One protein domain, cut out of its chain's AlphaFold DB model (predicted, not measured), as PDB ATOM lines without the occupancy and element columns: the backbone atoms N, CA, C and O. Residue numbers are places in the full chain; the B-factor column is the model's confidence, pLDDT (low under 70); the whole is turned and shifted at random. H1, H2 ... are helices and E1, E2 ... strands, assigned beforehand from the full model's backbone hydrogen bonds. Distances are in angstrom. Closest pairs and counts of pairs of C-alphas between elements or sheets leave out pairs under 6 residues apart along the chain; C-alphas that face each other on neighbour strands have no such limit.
ATOM      1  N   THR A   5      40.883  30.432 -11.195       87.69
ATOM      2  CA  THR A   5      40.945  31.737 -11.855       87.69
ATOM      3  C   THR A   5      41.980  31.685 -12.970       87.69
ATOM      4  O   THR A   5      43.058  31.110 -12.814       87.69
ATOM      5  N   LEU A   6      41.640  32.268 -14.114       91.00
ATOM      6  CA  LEU A   6      42.479  32.270 -15.308       91.00
ATOM      7  C   LEU A   6      43.179  33.619 -15.451       91.00
ATOM      8  O   LEU A   6      42.594  34.664 -15.185       91.00
ATOM      9  N   SER A   7      44.445  33.598 -15.853       91.44
ATOM     10  CA  SER A   7      45.242  34.807 -16.092       91.44
ATOM     11  C   SER A   7      46.425  34.505 -17.012       91.44
ATOM     12  O   SER A   7      46.823  33.352 -17.146       91.44
ATOM     13  N   LEU A   8      47.013  35.529 -17.628       92.12
ATOM     14  CA  LEU A   8      48.293  35.398 -18.327       92.12
ATOM     15  C   LEU A   8      49.448  35.662 -17.357       92.12
ATOM     16  O   LEU A   8      49.392  36.598 -16.562       92.12
ATOM     17  N   TYR A   9      50.496  34.843 -17.435       91.50
ATOM     18  CA  TYR A   9      51.710  34.977 -16.634       91.50
ATOM     19  C   TYR A   9      52.932  35.156 -17.543       91.50
ATOM     20  O   TYR A   9      53.059  34.405 -18.515       91.50
ATOM     21  N   PRO A  10      53.862  36.079 -17.234       90.62
ATOM     22  CA  PRO A  10      53.862  37.016 -16.101       90.62
ATOM     23  C   PRO A  10      52.914  38.222 -16.282       90.62
ATOM     24  O   PRO A  10      52.734  38.726 -17.384       90.62
ATOM     25  N   ASN A  11      52.363  38.740 -15.176       77.81
ATOM     26  CA  ASN A  11      51.259  39.722 -15.152       77.81
ATOM     27  C   ASN A  11      51.638  41.169 -15.557       77.81
ATOM     28  O   ASN A  11      50.839  42.084 -15.380       77.81
ATOM     29  N   LYS A  12      52.862  41.412 -16.045       79.44
ATOM     30  CA  LYS A  12      53.398  42.756 -16.350       79.44
ATOM     31  C   LYS A  12      54.014  42.816 -17.745       79.44
ATOM     32  O   LYS A  12      55.166  43.209 -17.916       79.44
ATOM     33  N   LYS A  13      53.260  42.354 -18.734       82.50
ATOM     34  CA  LYS A  13      53.659  42.378 -20.138       82.50
ATOM     35  C   LYS A  13      52.886  43.454 -20.887       82.50
ATOM     36  O   LYS A  13      51.748  43.756 -20.538       82.50
ATOM     37  N   SER A  14      53.540  44.051 -21.880       85.44
ATOM     38  CA  SER A  14      52.879  44.943 -22.829       85.44
ATOM     39  C   SER A  14      51.817  44.162 -23.610       85.44
ATOM     40  O   SER A  14      51.918  42.941 -23.745       85.44
ATOM     41  N   GLU A  15      50.805  44.853 -24.137       82.56
ATOM     42  CA  GLU A  15      49.708  44.222 -24.889       82.56
ATOM     43  C   GLU A  15      50.228  43.385 -26.074       82.56
ATOM     44  O   GLU A  15      49.784  42.261 -26.297       82.56
ATOM     45  N   ALA A  16      51.276  43.875 -26.746       84.88
ATOM     46  CA  ALA A  16      51.951  43.187 -27.846       84.88
ATOM     47  C   ALA A  16      52.659  41.879 -27.435       84.88
ATOM     48  O   ALA A  16      52.928  41.026 -28.280       84.88
ATOM     49  N   GLU A  17      52.976  41.701 -26.153       87.00
ATOM     50  CA  GLU A  17      53.698  40.532 -25.642       87.00
ATOM     51  C   GLU A  17      52.784  39.496 -24.970       87.00
ATOM     52  O   GLU A  17      53.259  38.414 -24.619       87.00
ATOM     53  N   LEU A  18      51.487  39.789 -24.802       88.25
ATOM     54  CA  LEU A  18      50.557  38.986 -23.994       88.25
ATOM     55  C   LEU A  18      50.510  37.508 -24.394       88.25
ATOM     56  O   LEU A  18      50.587  36.630 -23.532       88.25
ATOM     57  N   PHE A  19      50.456  37.213 -25.691       91.06
ATOM     58  CA  PHE A  19      50.404  35.840 -26.208       91.06
ATOM     59  C   PHE A  19      51.758  35.339 -26.737       91.06
ATOM     60  O   PHE A  19      51.840  34.278 -27.365       91.06
ATOM     61  N   GLY A  20      52.841  36.075 -26.462       87.12
ATOM     62  CA  GLY A  20      54.200  35.747 -26.891       87.12
ATOM     63  C   GLY A  20      54.719  34.424 -26.315       87.12
ATOM     64  O   GLY A  20      54.151  33.851 -25.392       87.12
ATOM     65  N   ARG A  21      55.831  33.899 -26.843       86.31
ATOM     66  CA  ARG A  21      56.364  32.573 -26.448       86.31
ATOM     67  C   ARG A  21      56.730  32.455 -24.965       86.31
ATOM     68  O   ARG A  21      56.709  31.357 -24.427       86.31
ATOM     69  N   THR A  22      57.058  33.572 -24.325       87.69
ATOM     70  CA  THR A  22      57.498  33.644 -22.925       87.69
ATOM     71  C   THR A  22      56.346  33.727 -21.926       87.69
ATOM     72  O   THR A  22      56.596  33.733 -20.722       87.69
ATOM     73  N   THR A  23      55.098  33.793 -22.399       92.19
ATOM     74  CA  THR A  23      53.915  33.826 -21.538       92.19
ATOM     75  C   THR A  23      53.248  32.459 -21.444       92.19
ATOM     76  O   THR A  23      53.322  31.641 -22.364       92.19
ATOM     77  N   ALA A  24      52.563  32.206 -20.340       93.06
ATOM     78  CA  ALA A  24      51.755  31.011 -20.141       93.06
ATOM     79  C   ALA A  24      50.355  31.399 -19.670       93.06
ATOM     80  O   ALA A  24      50.179  32.406 -18.979       93.06
ATOM     81  N   ILE A  25      49.365  30.579 -20.016       94.12
ATOM     82  CA  ILE A  25      48.034  30.669 -19.420       94.12
ATOM     83  C   ILE A  25      48.139  30.037 -18.035       94.12
ATOM     84  O   ILE A  25      48.407  28.845 -17.898       94.12
ATOM     85  N   ARG A  26      47.968  30.852 -17.003       93.75
ATOM     86  CA  ARG A  26      48.017  30.443 -15.606       93.75
ATOM     87  C   ARG A  26      46.608  30.150 -15.110       93.75
ATOM     88  O   ARG A  26      45.741  31.026 -15.125       93.75
ATOM     89  N   ILE A  27      46.425  28.932 -14.620       92.88
ATOM     90  CA  ILE A  27      45.196  28.432 -14.008       92.88
ATOM     91  C   ILE A  27      45.462  28.330 -12.505       92.88
ATOM     92  O   ILE A  27      46.126  27.405 -12.034       92.88
ATOM     93  N   LEU A  28      45.006  29.335 -11.764       90.50
ATOM     94  CA  LEU A  28      45.293  29.518 -10.344       90.50
ATOM     95  C   LEU A  28      44.091  29.075  -9.500       90.50
ATOM     96  O   LEU A  28      43.000  29.605  -9.712       90.50
ATOM     97  N   PRO A  29      44.246  28.157  -8.537       90.88
ATOM     98  CA  PRO A  29      43.139  27.763  -7.679       90.88
ATOM     99  C   PRO A  29      42.701  28.908  -6.760       90.88
ATOM    100  O   PRO A  29      43.514  29.684  -6.263       90.88
ATOM    101  N   LYS A  30      41.393  29.002  -6.515       85.00
ATOM    102  CA  LYS A  30      40.775  29.950  -5.577       85.00
ATOM    103  C   LYS A  30      41.039  29.546  -4.126       85.00
ATOM    104  O   LYS A  30      41.150  30.408  -3.259       85.00
ATOM    105  N   LYS A  31      41.149  28.241  -3.858       84.81
ATOM    106  CA  LYS A  31      41.510  27.687  -2.547       84.81
ATOM    107  C   LYS A  31      43.027  27.490  -2.476       84.81
ATOM    108  O   LYS A  31      43.626  26.936  -3.389       84.81
ATOM    109  N   LYS A  32      43.652  27.925  -1.376       73.50
ATOM    110  CA  LYS A  32      45.123  27.955  -1.212       73.50
ATOM    111  C   LYS A  32      45.828  26.588  -1.260       73.50
ATOM    112  O   LYS A  32      47.037  26.576  -1.447       73.50
ATOM    113  N   ASN A  33      45.109  25.476  -1.091       73.81
ATOM    114  CA  ASN A  33      45.709  24.139  -0.996       73.81
ATOM    115  C   ASN A  33      45.805  23.385  -2.331       73.81
ATOM    116  O   ASN A  33      46.308  22.265  -2.342       73.81
ATOM    117  N   ASP A  34      45.349  23.970  -3.437       81.12
ATOM    118  CA  ASP A  34      45.371  23.304  -4.742       81.12
ATOM    119  C   ASP A  34      46.592  23.683  -5.594       81.12
ATOM    120  O   ASP A  34      47.253  24.707  -5.402       81.12
ATOM    121  N   THR A  35      46.880  22.843  -6.591       88.56
ATOM    122  CA  THR A  35      48.009  23.026  -7.516       88.56
ATOM    123  C   THR A  35      47.712  24.106  -8.560       88.56
ATOM    124  O   THR A  35      46.623  24.158  -9.129       88.56
ATOM    125  N   THR A  36      48.697  24.966  -8.846       91.06
ATOM    126  CA  THR A  36      48.629  25.936  -9.955       91.06
ATOM    127  C   THR A  36      49.129  25.299 -11.244       91.06
ATOM    128  O   THR A  36      50.235  24.760 -11.270       91.06
ATOM    129  N   TYR A  37      48.363  25.423 -12.327       92.44
ATOM    130  CA  TYR A  37      48.752  24.902 -13.639       92.44
ATOM    131  C   TYR A  37      49.171  26.026 -14.584       92.44
ATOM    132  O   TYR A  37      48.610  27.125 -14.564       92.44
ATOM    133  N   TYR A  38      50.143  25.729 -15.445       93.69
ATOM    134  CA  TYR A  38      50.612  26.626 -16.497       93.69
ATOM    135  C   TYR A  38      50.504  25.914 -17.840       93.69
ATOM    136  O   TYR A  38      51.172  24.909 -18.068       93.69
ATOM    137  N   LEU A  39      49.671  26.447 -18.730       92.88
ATOM    138  CA  LEU A  39      49.528  25.954 -20.091       92.88
ATOM    139  C   LEU A  39      50.361  26.826 -21.030       92.88
ATOM    140  O   LEU A  39      50.170  28.043 -21.128       92.88
ATOM    141  N   THR A  40      51.301  26.195 -21.723       92.12
ATOM    142  CA  THR A  40      52.098  26.826 -22.772       92.12
ATOM    143  C   THR A  40      51.611  26.340 -24.132       92.12
ATOM    144  O   THR A  40      51.228  25.186 -24.309       92.12
ATOM    145  N   CYS A  41      51.617  27.238 -25.113       90.81
ATOM    146  CA  CYS A  41      51.244  26.922 -26.489       90.81
ATOM    147  C   CYS A  41      52.413  27.280 -27.406       90.81
ATOM    148  O   CYS A  41      53.069  28.308 -27.210       90.81
ATOM    149  N   ARG A  42      52.660  26.443 -28.421       89.75
ATOM    150  CA  ARG A  42      53.742  26.655 -29.396       89.75
ATOM    151  C   ARG A  42      53.471  27.856 -30.305       89.75
ATOM    152  O   ARG A  42      54.403  28.580 -30.655       89.75
ATOM    153  N   ARG A  43      52.208  28.057 -30.689       91.88
ATOM    154  CA  ARG A  43      51.748  29.189 -31.504       91.88
ATOM    155  C   ARG A  43      51.029  30.196 -30.607       91.88
ATOM    156  O   ARG A  43      50.279  29.803 -29.717       91.88
ATOM    157  N   SER A  44      51.279  31.485 -30.831       91.00
ATOM    158  CA  SER A  44      50.632  32.574 -30.087       91.00
ATOM    159  C   SER A  44      49.140  32.670 -30.390       91.00
ATOM    160  O   SER A  44      48.367  32.900 -29.473       91.00
ATOM    161  N   VAL A  45      48.750  32.422 -31.646       93.31
ATOM    162  CA  VAL A  45      47.345  32.414 -32.083       93.31
ATOM    163  C   VAL A  45      46.550  31.362 -31.311       93.31
ATOM    164  O   VAL A  45      45.588  31.702 -30.641       93.31
ATOM    165  N   ASP A  46      47.034  30.114 -31.273       93.50
ATOM    166  CA  ASP A  46      46.383  29.072 -30.467       93.50
ATOM    167  C   ASP A  46      46.285  29.483 -28.995       93.50
ATOM    168  O   ASP A  46      45.289  29.208 -28.340       93.50
ATOM    169  N   LYS A  47      47.320  30.131 -28.446       94.12
ATOM    170  CA  LYS A  47      47.308  30.572 -27.046       94.12
ATOM    171  C   LYS A  47      46.178  31.558 -26.775       94.12
ATOM    172  O   LYS A  47      45.545  31.463 -25.730       94.12
ATOM    173  N   GLU A  48      45.958  32.499 -27.683       92.69
ATOM    174  CA  GLU A  48      44.844  33.439 -27.609       92.69
ATOM    175  C   GLU A  48      43.506  32.701 -27.687       92.69
ATOM    176  O   GLU A  48      42.679  32.869 -26.791       92.69
ATOM    177  N   ASP A  49      43.339  31.807 -28.667       92.38
ATOM    178  CA  ASP A  49      42.123  31.005 -28.841       92.38
ATOM    179  C   ASP A  49      41.804  30.181 -27.586       92.38
ATOM    180  O   ASP A  49      40.693  30.237 -27.058       92.38
ATOM    181  N   TRP A  50      42.795  29.458 -27.056       92.69
ATOM    182  CA  TRP A  50      42.666  28.683 -25.823       92.69
ATOM    183  C   TRP A  50      42.358  29.582 -24.630       92.69
ATOM    184  O   TRP A  50      41.479  29.256 -23.838       92.69
ATOM    185  N   TYR A  51      43.049  30.714 -24.483       92.00
ATOM    186  CA  TYR A  51      42.812  31.635 -23.374       92.00
ATOM    187  C   TYR A  51      41.378  32.176 -23.390       92.00
ATOM    188  O   TYR A  51      40.682  32.091 -22.378       92.00
ATOM    189  N   LEU A  52      40.910  32.675 -24.535       90.75
ATOM    190  CA  LEU A  52      39.558  33.209 -24.688       90.75
ATOM    191  C   LEU A  52      38.492  32.118 -24.532       90.75
ATOM    192  O   LEU A  52      37.490  32.343 -23.850       90.75
ATOM    193  N   ALA A  53      38.718  30.921 -25.083       89.50
ATOM    194  CA  ALA A  53      37.818  29.783 -24.917       89.50
ATOM    195  C   ALA A  53      37.707  29.351 -23.448       89.50
ATOM    196  O   ALA A  53      36.605  29.112 -22.957       89.50
ATOM    197  N   LEU A  54      38.825  29.306 -22.717       90.44
ATOM    198  CA  LEU A  54      38.848  28.979 -21.290       90.44
ATOM    199  C   LEU A  54      38.135  30.045 -20.446       90.44
ATOM    200  O   LEU A  54      37.387  29.701 -19.527       90.44
ATOM    201  N   ILE A  55      38.328  31.331 -20.762       87.31
ATOM    202  CA  ILE A  55      37.612  32.440 -20.114       87.31
ATOM    203  C   ILE A  55      36.106  32.313 -20.357       87.31
ATOM    204  O   ILE A  55      35.334  32.338 -19.398       87.31
ATOM    205  N   SER A  56      35.690  32.109 -21.610       84.94
ATOM    206  CA  SER A  56      34.282  31.943 -21.981       84.94
ATOM    207  C   SER A  56      33.648  30.727 -21.297       84.94
ATOM    208  O   SER A  56      32.586  30.846 -20.687       84.94
ATOM    209  N   ALA A  57      34.329  29.578 -21.301       86.25
ATOM    210  CA  ALA A  57      33.869  28.380 -20.604       86.25
ATOM    211  C   ALA A  57      33.730  28.617 -19.092       86.25
ATOM    212  O   ALA A  57      32.751  28.192 -18.488       86.25
ATOM    213  N   THR A  58      34.670  29.339 -18.474       83.62
ATOM    214  CA  THR A  58      34.602  29.679 -17.043       83.62
ATOM    215  C   THR A  58      33.410  30.589 -16.732       83.62
ATOM    216  O   THR A  58      32.752  30.390 -15.715       83.62
ATOM    217  N   GLN A  59      33.098  31.551 -17.604       80.38
ATOM    218  CA  GLN A  59      31.934  32.432 -17.449       80.38
ATOM    219  C   GLN A  59      30.611  31.662 -17.548       80.38
ATOM    220  O   GLN A  59      29.740  31.857 -16.706       80.38
ATOM    221  N   LEU A  60      30.484  30.752 -18.521       80.00
ATOM    222  CA  LEU A  60      29.298  29.898 -18.670       80.00
ATOM    223  C   LEU A  60      29.069  29.011 -17.441       80.00
ATOM    224  O   LEU A  60      27.942  28.831 -16.997       80.00
ATOM    225  N   LEU A  61      30.156  28.477 -16.885       78.75
ATOM    226  CA  LEU A  61      30.141  27.623 -15.703       78.75
ATOM    227  C   LEU A  61      29.750  28.378 -14.422       78.75
ATOM    228  O   LEU A  61      29.080  27.823 -13.558       78.75
ATOM    229  N   LEU A  62      30.140  29.649 -14.283       73.81
ATOM    230  CA  LEU A  62      29.819  30.450 -13.096       73.81
ATOM    231  C   LEU A  62      28.352  30.901 -13.025       73.81
ATOM    232  O   LEU A  62      27.966  31.422 -11.985       73.81
ATOM    233  N   GLY A  63      27.544  30.664 -14.070       59.84
ATOM    234  CA  GLY A  63      26.082  30.764 -14.006       59.84
ATOM    235  C   GLY A  63      25.553  32.099 -13.481       59.84
ATOM    236  O   GLY A  63      24.504  32.125 -12.842       59.84
TER     237      GLY A  63
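AT A GLANCE: This is residues 5 to 63 of the 382 residues of the protein "SMP-LTD domain-containing protein" of Hesseltinella vesiculosa (UniProt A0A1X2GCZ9). A small sheet of three antiparallel strands has one long helix, H1, laid over one face along the strands, while no named helix covers the other face. H1 lies mainly over E1 and E2, and a long loop, residues 10 to 23, joins these two strands. The 59 printed residues hold three named strands and then one named helix, in the order E1, E2, E3, H1; the sheet's order is E1, E2, E3, and the class is mixed, helices and strands. The whole is compact, with a radius of gyration of the C-alphas of 11.9 A and spans of 30 by 24 by 19 A.

IN THESE COORDINATES: E2, residues 24 to 29, is the longest strand, 15.5 A from first to last C-alpha. E1, residues 5 to 9, measures 12.2 A and begins at C-alpha 5 (40.945, 31.737, -11.855). E3, residues 37 to 39, measures 6.6 A. H1, residues 44 to 61, measures 25.5 A and ends at C-alpha 61 (30.141, 27.623, -15.703).

HOW THE PARTS SIT: The strands form a meander, each the antiparallel neighbour of the one before. The hairpin E1 and E2 has 147 degrees between its directions, with N 7 and O 26 within hydrogen-bond range at 3.0 A. The hairpin E2 and E3 has 157 degrees, with N 39 and O 25 at 2.8 A. H1 is on one face of this sheet, making two layers, helix over sheet, at a height over the sheet of 9.9 A. It is over E1 and E2 and runs along the strands, at 9 degrees to E2 on the local plane. The closest C-alphas of E2 and H1 are those of Ile 25 and Tyr 51, 6.6 A apart. In H1 every O i to N i+4 pair is within hydrogen-bond range.

THE WHOLE: The C-alphas farthest apart, those of Ala 16 and Asn 33, are 33.5 A apart. The printed part has no cut. The link from E1 to E2 is long, that from E2 to E3 short, that from E3 to H1 tight. Mean pLDDT of the printed part is 87.5; residue 63 is under 70.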